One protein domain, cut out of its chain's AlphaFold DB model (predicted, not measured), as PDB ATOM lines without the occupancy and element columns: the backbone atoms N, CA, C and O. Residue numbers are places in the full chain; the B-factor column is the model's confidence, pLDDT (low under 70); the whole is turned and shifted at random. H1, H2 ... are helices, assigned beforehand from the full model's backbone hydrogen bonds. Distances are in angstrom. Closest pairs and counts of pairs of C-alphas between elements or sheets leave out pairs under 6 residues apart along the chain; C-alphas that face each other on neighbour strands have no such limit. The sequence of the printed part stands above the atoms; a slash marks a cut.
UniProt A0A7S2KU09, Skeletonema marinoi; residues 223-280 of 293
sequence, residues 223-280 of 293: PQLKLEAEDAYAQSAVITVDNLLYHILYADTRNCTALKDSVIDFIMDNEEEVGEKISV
ATOM      1  N   PRO A 223     107.465 -12.487  11.986       90.75
ATOM      2  CA  PRO A 223     108.889 -12.449  11.664       90.75
ATOM      3  C   PRO A 223     109.791 -12.628  12.892       90.75
ATOM      4  O   PRO A 223     110.831 -13.271  12.781       90.75
ATOM      5  N   GLN A 224     109.405 -12.119  14.069       90.88
ATOM      6  CA  GLN A 224     110.195 -12.283  15.299       90.88
ATOM      7  C   GLN A 224     110.297 -13.757  15.703       90.88
ATOM      8  O   GLN A 224     111.386 -14.251  15.983       90.88
ATOM      9  N   LEU A 225     109.171 -14.471  15.659       91.81
ATOM     10  CA  LEU A 225     109.123 -15.896  15.963       91.81
ATOM     11  C   LEU A 225     109.941 -16.718  14.965       91.81
ATOM     12  O   LEU A 225     110.617 -17.666  15.356       91.81
ATOM     13  N   LYS A 226     109.892 -16.340  13.681       92.50
ATOM     14  CA  LYS A 226     110.676 -16.980  12.624       92.50
ATOM     15  C   LYS A 226     112.177 -16.866  12.899       92.50
ATOM     16  O   LYS A 226     112.856 -17.883  12.853       92.50
ATOM     17  N   LEU A 227     112.673 -15.678  13.247       92.44
ATOM     18  CA  LEU A 227     114.091 -15.474  13.573       92.44
ATOM     19  C   LEU A 227     114.540 -16.341  14.760       92.44
ATOM     20  O   LEU A 227     115.542 -17.042  14.662       92.44
ATOM     21  N   GLU A 228     113.766 -16.364  15.849       91.94
ATOM     22  CA  GLU A 228     114.086 -17.203  17.015       91.94
ATOM     23  C   GLU A 228     114.084 -18.703  16.672       91.94
ATOM     24  O   GLU A 228     114.949 -19.456  17.130       91.94
ATOM     25  N   ALA A 229     113.128 -19.142  15.848       92.75
ATOM     26  CA  ALA A 229     113.029 -20.528  15.406       92.75
ATOM     27  C   ALA A 229     114.185 -20.924  14.471       92.75
ATOM     28  O   ALA A 229     114.680 -22.051  14.551       92.75
ATOM     29  N   GLU A 230     114.627 -20.011  13.604       92.56
ATOM     30  CA  GLU A 230     115.777 -20.197  12.719       92.56
ATOM     31  C   GLU A 230     117.080 -20.336  13.497       92.56
ATOM     32  O   GLU A 230     117.819 -21.289  13.253       92.56
ATOM     33  N   ASP A 231     117.327 -19.451  14.465       91.75
ATOM     34  CA  ASP A 231     118.505 -19.522  15.334       91.75
ATOM     35  C   ASP A 231     118.540 -20.850  16.097       91.75
ATOM     36  O   ASP A 231     119.562 -21.540  16.143       91.75
ATOM     37  N   ALA A 232     117.399 -21.260  16.660       91.00
ATOM     38  CA  ALA A 232     117.286 -22.533  17.358       91.00
ATOM     39  C   ALA A 232     117.476 -23.736  16.418       91.00
ATOM     40  O   ALA A 232     118.057 -24.755  16.808       91.00
ATOM     41  N   TYR A 233     116.993 -23.644  15.175       90.88
ATOM     42  CA  TYR A 233     117.192 -24.689  14.176       90.88
ATOM     43  C   TYR A 233     118.658 -24.788  13.743       90.88
ATOM     44  O   TYR A 233     119.194 -25.890  13.715       90.88
ATOM     45  N   ALA A 234     119.325 -23.662  13.486       89.44
ATOM     46  CA  ALA A 234     120.742 -23.624  13.132       89.44
ATOM     47  C   ALA A 234     121.627 -24.211  14.247       89.44
ATOM     48  O   ALA A 234     122.532 -24.989  13.971       89.44
ATOM     49  N   GLN A 235     121.316 -23.923  15.515       87.75
ATOM     50  CA  GLN A 235     122.066 -24.454  16.662       87.75
ATOM     51  C   GLN A 235     121.842 -25.951  16.917       87.75
ATOM     52  O   GLN A 235     122.717 -26.622  17.463       87.75
ATOM     53  N   SER A 236     120.660 -26.476  16.585       86.38
ATOM     54  CA  SER A 236     120.302 -27.878  16.842       86.38
ATOM     55  C   SER A 236     120.534 -28.803  15.645       86.38
ATOM     56  O   SER A 236     120.624 -30.021  15.821       86.38
ATOM     57  N   ALA A 237     120.621 -28.257  14.431       84.06
ATOM     58  CA  ALA A 237     120.821 -29.030  13.217       84.06
ATOM     59  C   ALA A 237     122.241 -29.608  13.155       84.06
ATOM     60  O   ALA A 237     123.239 -28.896  13.208       84.06
ATOM     61  N   VAL A 238     122.330 -30.925  12.973       86.12
ATOM     62  CA  VAL A 238     123.599 -31.600  12.687       86.12
ATOM     63  C   VAL A 238     123.835 -31.556  11.179       86.12
ATOM     64  O   VAL A 238     123.299 -32.381  10.434       86.12
ATOM     65  N   ILE A 239     124.619 -30.576  10.730       86.69
ATOM     66  CA  ILE A 239     125.008 -30.437   9.324       86.69
ATOM     67  C   ILE A 239     126.113 -31.458   9.024       86.69
ATOM     68  O   ILE A 239     127.116 -31.547   9.725       86.69
ATOM     69  N   THR A 240     125.896 -32.268   7.991       87.31
ATOM     70  CA  THR A 240     126.860 -33.249   7.474       87.31
ATOM     71  C   THR A 240     126.927 -33.104   5.963       87.31
ATOM     72  O   THR A 240     125.967 -32.617   5.363       87.31
ATOM     73  N   VAL A 241     128.012 -33.552   5.325       84.69
ATOM     74  CA  VAL A 241     128.173 -33.395   3.867       84.69
ATOM     75  C   VAL A 241     127.044 -34.076   3.082       84.69
ATOM     76  O   VAL A 241     126.595 -33.548   2.068       84.69
ATOM     77  N   ASP A 242     126.508 -35.189   3.590       85.06
ATOM     78  CA  ASP A 242     125.418 -35.921   2.931       85.06
ATOM     79  C   ASP A 242     124.066 -35.186   3.042       85.06
ATOM     80  O   ASP A 242     123.258 -35.216   2.113       85.06
ATOM     81  N   ASN A 243     123.830 -34.471   4.151       87.69
ATOM     82  CA  ASN A 243     122.603 -33.693   4.379       87.69
ATOM     83  C   ASN A 243     122.728 -32.220   3.961       87.69
ATOM     84  O   ASN A 243     121.750 -31.473   4.029       87.69
ATOM     85  N   LEU A 244     123.913 -31.787   3.534       88.38
ATOM     86  CA  LEU A 244     124.220 -30.392   3.232       88.38
ATOM     87  C   LEU A 244     123.262 -29.811   2.187       88.38
ATOM     88  O   LEU A 244     122.671 -28.754   2.404       88.38
ATOM     89  N   LEU A 245     123.034 -30.545   1.092       87.38
ATOM     90  CA  LEU A 245     122.126 -30.124   0.022       87.38
ATOM     91  C   LEU A 245     120.686 -29.944   0.522       87.38
ATOM     92  O   LEU A 245     120.008 -28.997   0.123       87.38
ATOM     93  N   TYR A 246     120.228 -30.823   1.419       89.62
ATOM     94  CA  TYR A 246     118.903 -30.712   2.024       89.62
ATOM     95  C   TYR A 246     118.777 -29.428   2.851       89.62
ATOM     96  O   TYR A 246     117.789 -28.708   2.708       89.62
ATOM     97  N   HIS A 247     119.781 -29.110   3.674       90.25
ATOM     98  CA  HIS A 247     119.774 -27.887   4.480       90.25
ATOM     99  C   HIS A 247     119.847 -26.623   3.619       90.25
ATOM    100  O   HIS A 247     119.090 -25.693   3.883       90.25
ATOM    101  N   ILE A 248     120.665 -26.608   2.558       90.50
ATOM    102  CA  ILE A 248     120.725 -25.494   1.592       90.50
ATOM    103  C   ILE A 248     119.355 -25.267   0.953       90.50
ATOM    104  O   ILE A 248     118.837 -24.150   0.975       90.50
ATOM    105  N   LEU A 249     118.749 -26.325   0.406       91.38
ATOM    106  CA  LEU A 249     117.463 -26.223  -0.281       91.38
ATOM    107  C   LEU A 249     116.354 -25.776   0.675       91.38
ATOM    108  O   LEU A 249     115.526 -24.938   0.314       91.38
ATOM    109  N   TYR A 250     116.342 -26.309   1.897       90.88
ATOM    110  CA  TYR A 250     115.385 -25.909   2.922       90.88
ATOM    111  C   TYR A 250     115.549 -24.432   3.300       90.88
ATOM    112  O   TYR A 250     114.565 -23.688   3.307       90.88
ATOM    113  N   ALA A 251     116.787 -23.991   3.547       91.31
ATOM    114  CA  ALA A 251     117.095 -22.609   3.894       91.31
ATOM    115  C   ALA A 251     116.703 -21.638   2.777       91.31
ATOM    116  O   ALA A 251     116.211 -20.546   3.048       91.31
ATOM    117  N   ASP A 252     116.893 -22.031   1.517       91.00
ATOM    118  CA  ASP A 252     116.510 -21.202   0.381       91.00
ATOM    119  C   ASP A 252     114.991 -21.138   0.193       91.00
ATOM    120  O   ASP A 252     114.428 -20.052   0.073       91.00
ATOM    121  N   THR A 253     114.308 -22.282   0.300       91.19
ATOM    122  CA  THR A 253     112.844 -22.374   0.155       91.19
ATOM    123  C   THR A 253     112.102 -21.545   1.204       91.19
ATOM    124  O   THR A 253     111.069 -20.947   0.908       91.19
ATOM    125  N   ARG A 254     112.605 -21.517   2.443       87.62
ATOM    126  CA  ARG A 254     111.996 -20.777   3.562       87.62
ATOM    127  C   ARG A 254     112.631 -19.405   3.802       87.62
ATOM    128  O   ARG A 254     112.183 -18.672   4.681       87.62
ATOM    129  N   ASN A 255     113.636 -19.045   3.002       89.19
ATOM    130  CA  ASN A 255     114.461 -17.850   3.157       89.19
ATOM    131  C   ASN A 255     114.998 -17.664   4.590       89.19
ATOM    132  O   ASN A 255     114.882 -16.581   5.161       89.19
ATOM    133  N   CYS A 256     115.551 -18.734   5.164       89.44
ATOM    134  CA  CYS A 256     116.115 -18.730   6.510       89.44
ATOM    135  C   CYS A 256     117.564 -18.249   6.485       89.44
ATOM    136  O   CYS A 256     118.431 -18.943   5.951       89.44
ATOM    137  N   THR A 257     117.839 -17.077   7.051       89.75
ATOM    138  CA  THR A 257     119.171 -16.459   6.975       89.75
ATOM    139  C   THR A 257     120.141 -17.092   7.961       89.75
ATOM    140  O   THR A 257     121.239 -17.456   7.556       89.75
ATOM    141  N   ALA A 258     119.718 -17.346   9.204       90.06
ATOM    142  CA  ALA A 258     120.600 -17.937  10.219       90.06
ATOM    143  C   ALA A 258     121.076 -19.346   9.824       90.06
ATOM    144  O   ALA A 258     122.223 -19.731  10.047       90.06
ATOM    145  N   LEU A 259     120.199 -20.114   9.166       90.06
ATOM    146  CA  LEU A 259     120.557 -21.424   8.630       90.06
ATOM    147  C   LEU A 259     121.508 -21.316   7.429       90.06
ATOM    148  O   LEU A 259     122.412 -22.138   7.316       90.06
ATOM    149  N   LYS A 260     121.325 -20.325   6.542       91.19
ATOM    150  CA  LYS A 260     122.246 -20.082   5.417       91.19
ATOM    151  C   LYS A 260     123.653 -19.778   5.927       91.19
ATOM    152  O   LYS A 260     124.597 -20.382   5.428       91.19
ATOM    153  N   ASP A 261     123.772 -18.929   6.942       91.94
ATOM    154  CA  ASP A 261     125.060 -18.572   7.541       91.94
ATOM    155  C   ASP A 261     125.742 -19.808   8.148       91.94
ATOM    156  O   ASP A 261     126.866 -20.135   7.780       91.94
ATOM    157  N   SER A 262     125.016 -20.593   8.953       90.44
ATOM    158  CA  SER A 262     125.550 -21.830   9.545       90.44
ATOM    159  C   SER A 262     125.985 -22.871   8.501       90.44
ATOM    160  O   SER A 262     126.965 -23.591   8.696       90.44
ATOM    161  N   VAL A 263     125.270 -22.956   7.379       90.06
ATOM    162  CA  VAL A 263     125.622 -23.838   6.261       90.06
ATOM    163  C   VAL A 263     126.876 -23.350   5.532       90.06
ATOM    164  O   VAL A 263     127.709 -24.173   5.153       90.06
ATOM    165  N   ILE A 264     127.024 -22.039   5.333       90.50
ATOM    166  CA  ILE A 264     128.218 -21.448   4.717       90.50
ATOM    167  C   ILE A 264     129.438 -21.682   5.609       90.50
ATOM    168  O   ILE A 264     130.459 -22.143   5.100       90.50
ATOM    169  N   ASP A 265     129.309 -21.459   6.917       91.06
ATOM    170  CA  ASP A 265     130.372 -21.724   7.890       91.06
ATOM    171  C   ASP A 265     130.830 -23.189   7.814       91.06
ATOM    172  O   ASP A 265     132.023 -23.474   7.711       91.06
ATOM    173  N   PHE A 266     129.885 -24.135   7.732       89.44
ATOM    174  CA  PHE A 266     130.209 -25.554   7.566       89.44
ATOM    175  C   PHE A 266     130.959 -25.856   6.257       89.44
ATOM    176  O   PHE A 266     131.881 -26.674   6.255       89.44
ATOM    177  N   ILE A 267     130.572 -25.225   5.142       88.38
ATOM    178  CA  ILE A 267     131.251 -25.399   3.847       88.38
ATOM    179  C   ILE A 267     132.677 -24.851   3.911       88.38
ATOM    180  O   ILE A 267     133.589 -25.492   3.396       88.38
ATOM    181  N   MET A 268     132.872 -23.696   4.551       88.88
ATOM    182  CA  MET A 268     134.193 -23.089   4.717       88.88
ATOM    183  C   MET A 268     135.115 -23.950   5.585       88.88
ATOM    184  O   MET A 268     136.296 -24.076   5.274       88.88
ATOM    185  N   ASP A 269     134.576 -24.591   6.623       88.75
ATOM    186  CA  ASP A 269     135.345 -25.482   7.497       88.75
ATOM    187  C   ASP A 269     135.677 -26.840   6.845       88.75
ATOM    188  O   ASP A 269     136.645 -27.489   7.243       88.75
ATOM    189  N   ASN A 270     134.900 -27.281   5.845       85.62
ATOM    190  CA  ASN A 270     135.001 -28.616   5.233       85.62
ATOM    191  C   ASN A 270     135.174 -28.573   3.701       85.62
ATOM    192  O   ASN A 270     134.693 -29.463   2.995       85.62
ATOM    193  N   GLU A 271     135.862 -27.552   3.180       80.12
ATOM    194  CA  GLU A 271     135.989 -27.285   1.737       80.12
ATOM    195  C   GLU A 271     136.459 -28.514   0.930       80.12
ATOM    196  O   GLU A 271     135.883 -28.824  -0.114       80.12
ATOM    197  N   GLU A 272     137.455 -29.258   1.431       76.88
ATOM    198  CA  GLU A 272     138.010 -30.437   0.746       76.88
ATOM    199  C   GLU A 272     136.995 -31.593   0.643       76.88
ATOM    200  O   GLU A 272     136.788 -32.142  -0.440       76.88
ATOM    201  N   GLU A 273     136.300 -31.938   1.735       77.25
ATOM    202  CA  GLU A 273     135.333 -33.051   1.751       77.25
ATOM    203  C   GLU A 273     134.072 -32.719   0.937       77.25
ATOM    204  O   GLU A 273     133.513 -33.568   0.232       77.25
ATOM    205  N   VAL A 274     133.628 -31.461   1.008       76.81
ATOM    206  CA  VAL A 274     132.481 -30.963   0.246       76.81
ATOM    207  C   VAL A 274     132.810 -30.919  -1.250       76.81
ATOM    208  O   VAL A 274     131.990 -31.349  -2.062       76.81
ATOM    209  N   GLY A 275     134.012 -30.474  -1.628       71.19
ATOM    210  CA  GLY A 275     134.460 -30.427  -3.021       71.19
ATOM    211  C   GLY A 275     134.580 -31.805  -3.680       71.19
ATOM    212  O   GLY A 275     134.256 -31.951  -4.858       71.19
ATOM    213  N   GLU A 276     134.985 -32.833  -2.929       70.31
ATOM    214  CA  GLU A 276     135.072 -34.208  -3.441       70.31
ATOM    215  C   GLU A 276     133.695 -34.864  -3.635       70.31
ATOM    216  O   GLU A 276     133.479 -35.576  -4.621       70.31
ATOM    217  N   LYS A 277     132.745 -34.630  -2.717       67.75
ATOM    218  CA  LYS A 277     131.393 -35.213  -2.791       67.75
ATOM    219  C   LYS A 277     130.471 -34.476  -3.757       67.75
ATOM    220  O   LYS A 277     129.678 -35.123  -4.447       67.75
ATOM    221  N   ILE A 278     130.570 -33.150  -3.850       64.38
ATOM    222  CA  ILE A 278     129.809 -32.362  -4.824       64.38
ATOM    223  C   ILE A 278     130.539 -32.426  -6.171       64.38
ATOM    224  O   ILE A 278     131.108 -31.454  -6.663       64.38
ATOM    225  N   SER A 279     130.498 -33.598  -6.807       56.22
ATOM    226  CA  SER A 279     130.847 -33.716  -8.221       56.22
ATOM    227  C   SER A 279     129.768 -33.014  -9.054       56.22
ATOM    228  O   SER A 279     128.797 -33.616  -9.510       56.22
ATOM    229  N   VAL A 280     129.909 -31.699  -9.245       53.50
ATOM    230  CA  VAL A 280     129.145 -30.977 -10.267       53.50
ATOM    231  C   VAL A 280     129.680 -31.446 -11.615       53.50
ATOM    232  O   VAL A 280     130.628 -30.879 -12.156       53.50
TER     233      VAL A 280
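Overview. This is residues 223 to 280 of the 293 residues of a protein of Skeletonema marinoi (UniProt A0A7S2KU09). The longest helix, H1, runs staggered beside the first part of H3, so that the two overlap only in part along the length of the domain. H2 folds back along H3 as a helical hairpin, and short H4 turns off at about a right angle beyond the far end of H3. The printed part has 58 residues with four named helices, in the order H1, H2, H3, H4, and no named strand; the class is all helix. It is compact, with a radius of gyration of the C-alphas of 11.8 A, and only just elongated, with spans of 38 by 19 by 14 A.

Along the chain. H1 covers residues 223 to 236 and is 19.9 A long from first to last C-alpha, beginning at C-alpha 223 at (108.889, -12.449, 11.664). H3 covers residues 257 to 269, is 18.5 A long, and begins at C-alpha 257 at (119.171, -16.459, 6.975). H2 covers residues 244 to 253 and is 14.3 A long. H4 covers residues 271 to 277, is 10.2 A long, and ends at C-alpha 277 at (131.393, -35.213, -2.791).

Arrangement. H1 touches H3, and H3 does so with residues 257 to 262 alone; their closest C-alphas, those of Ala 234 and Leu 259, are 5.0 A apart. The two run the same way at a shallow tilt of 26 degrees. H2 also touches H3, the closest C-alphas being those of Ala 251 and Lys 260 at 5.9 A. H2 and H3 form a helical hairpin and run opposite ways at a shallow tilt of 25 degrees. H3 and H4 are close but not clearly touching, with 1 pair of C-alphas within 8 A, those of Ile 267 and Val 274 at 6.7 A. Their lines are about perpendicular, at 88 degrees. H1 and H2 are apart, and H4 is apart from both H1 and H2. In H1, H2, H3 and H4 every O i to N i+4 pair is within hydrogen-bond range.

Size, cuts and confidence. The two C-alphas farthest apart are those of Gln 224 and Glu 276, at 38.1 A, and the first and last printed C-alphas, those of Pro 223 and Val 280, are 35.1 A apart. The printed part has no cut. The links from H2 to H3 and from H3 to H4 are tight, and the link from H1 to H2, with 7 residues between them, is short; no link is long. The mean pLDDT of the printed part is 86.1, and residues 277 to 280 are under 70.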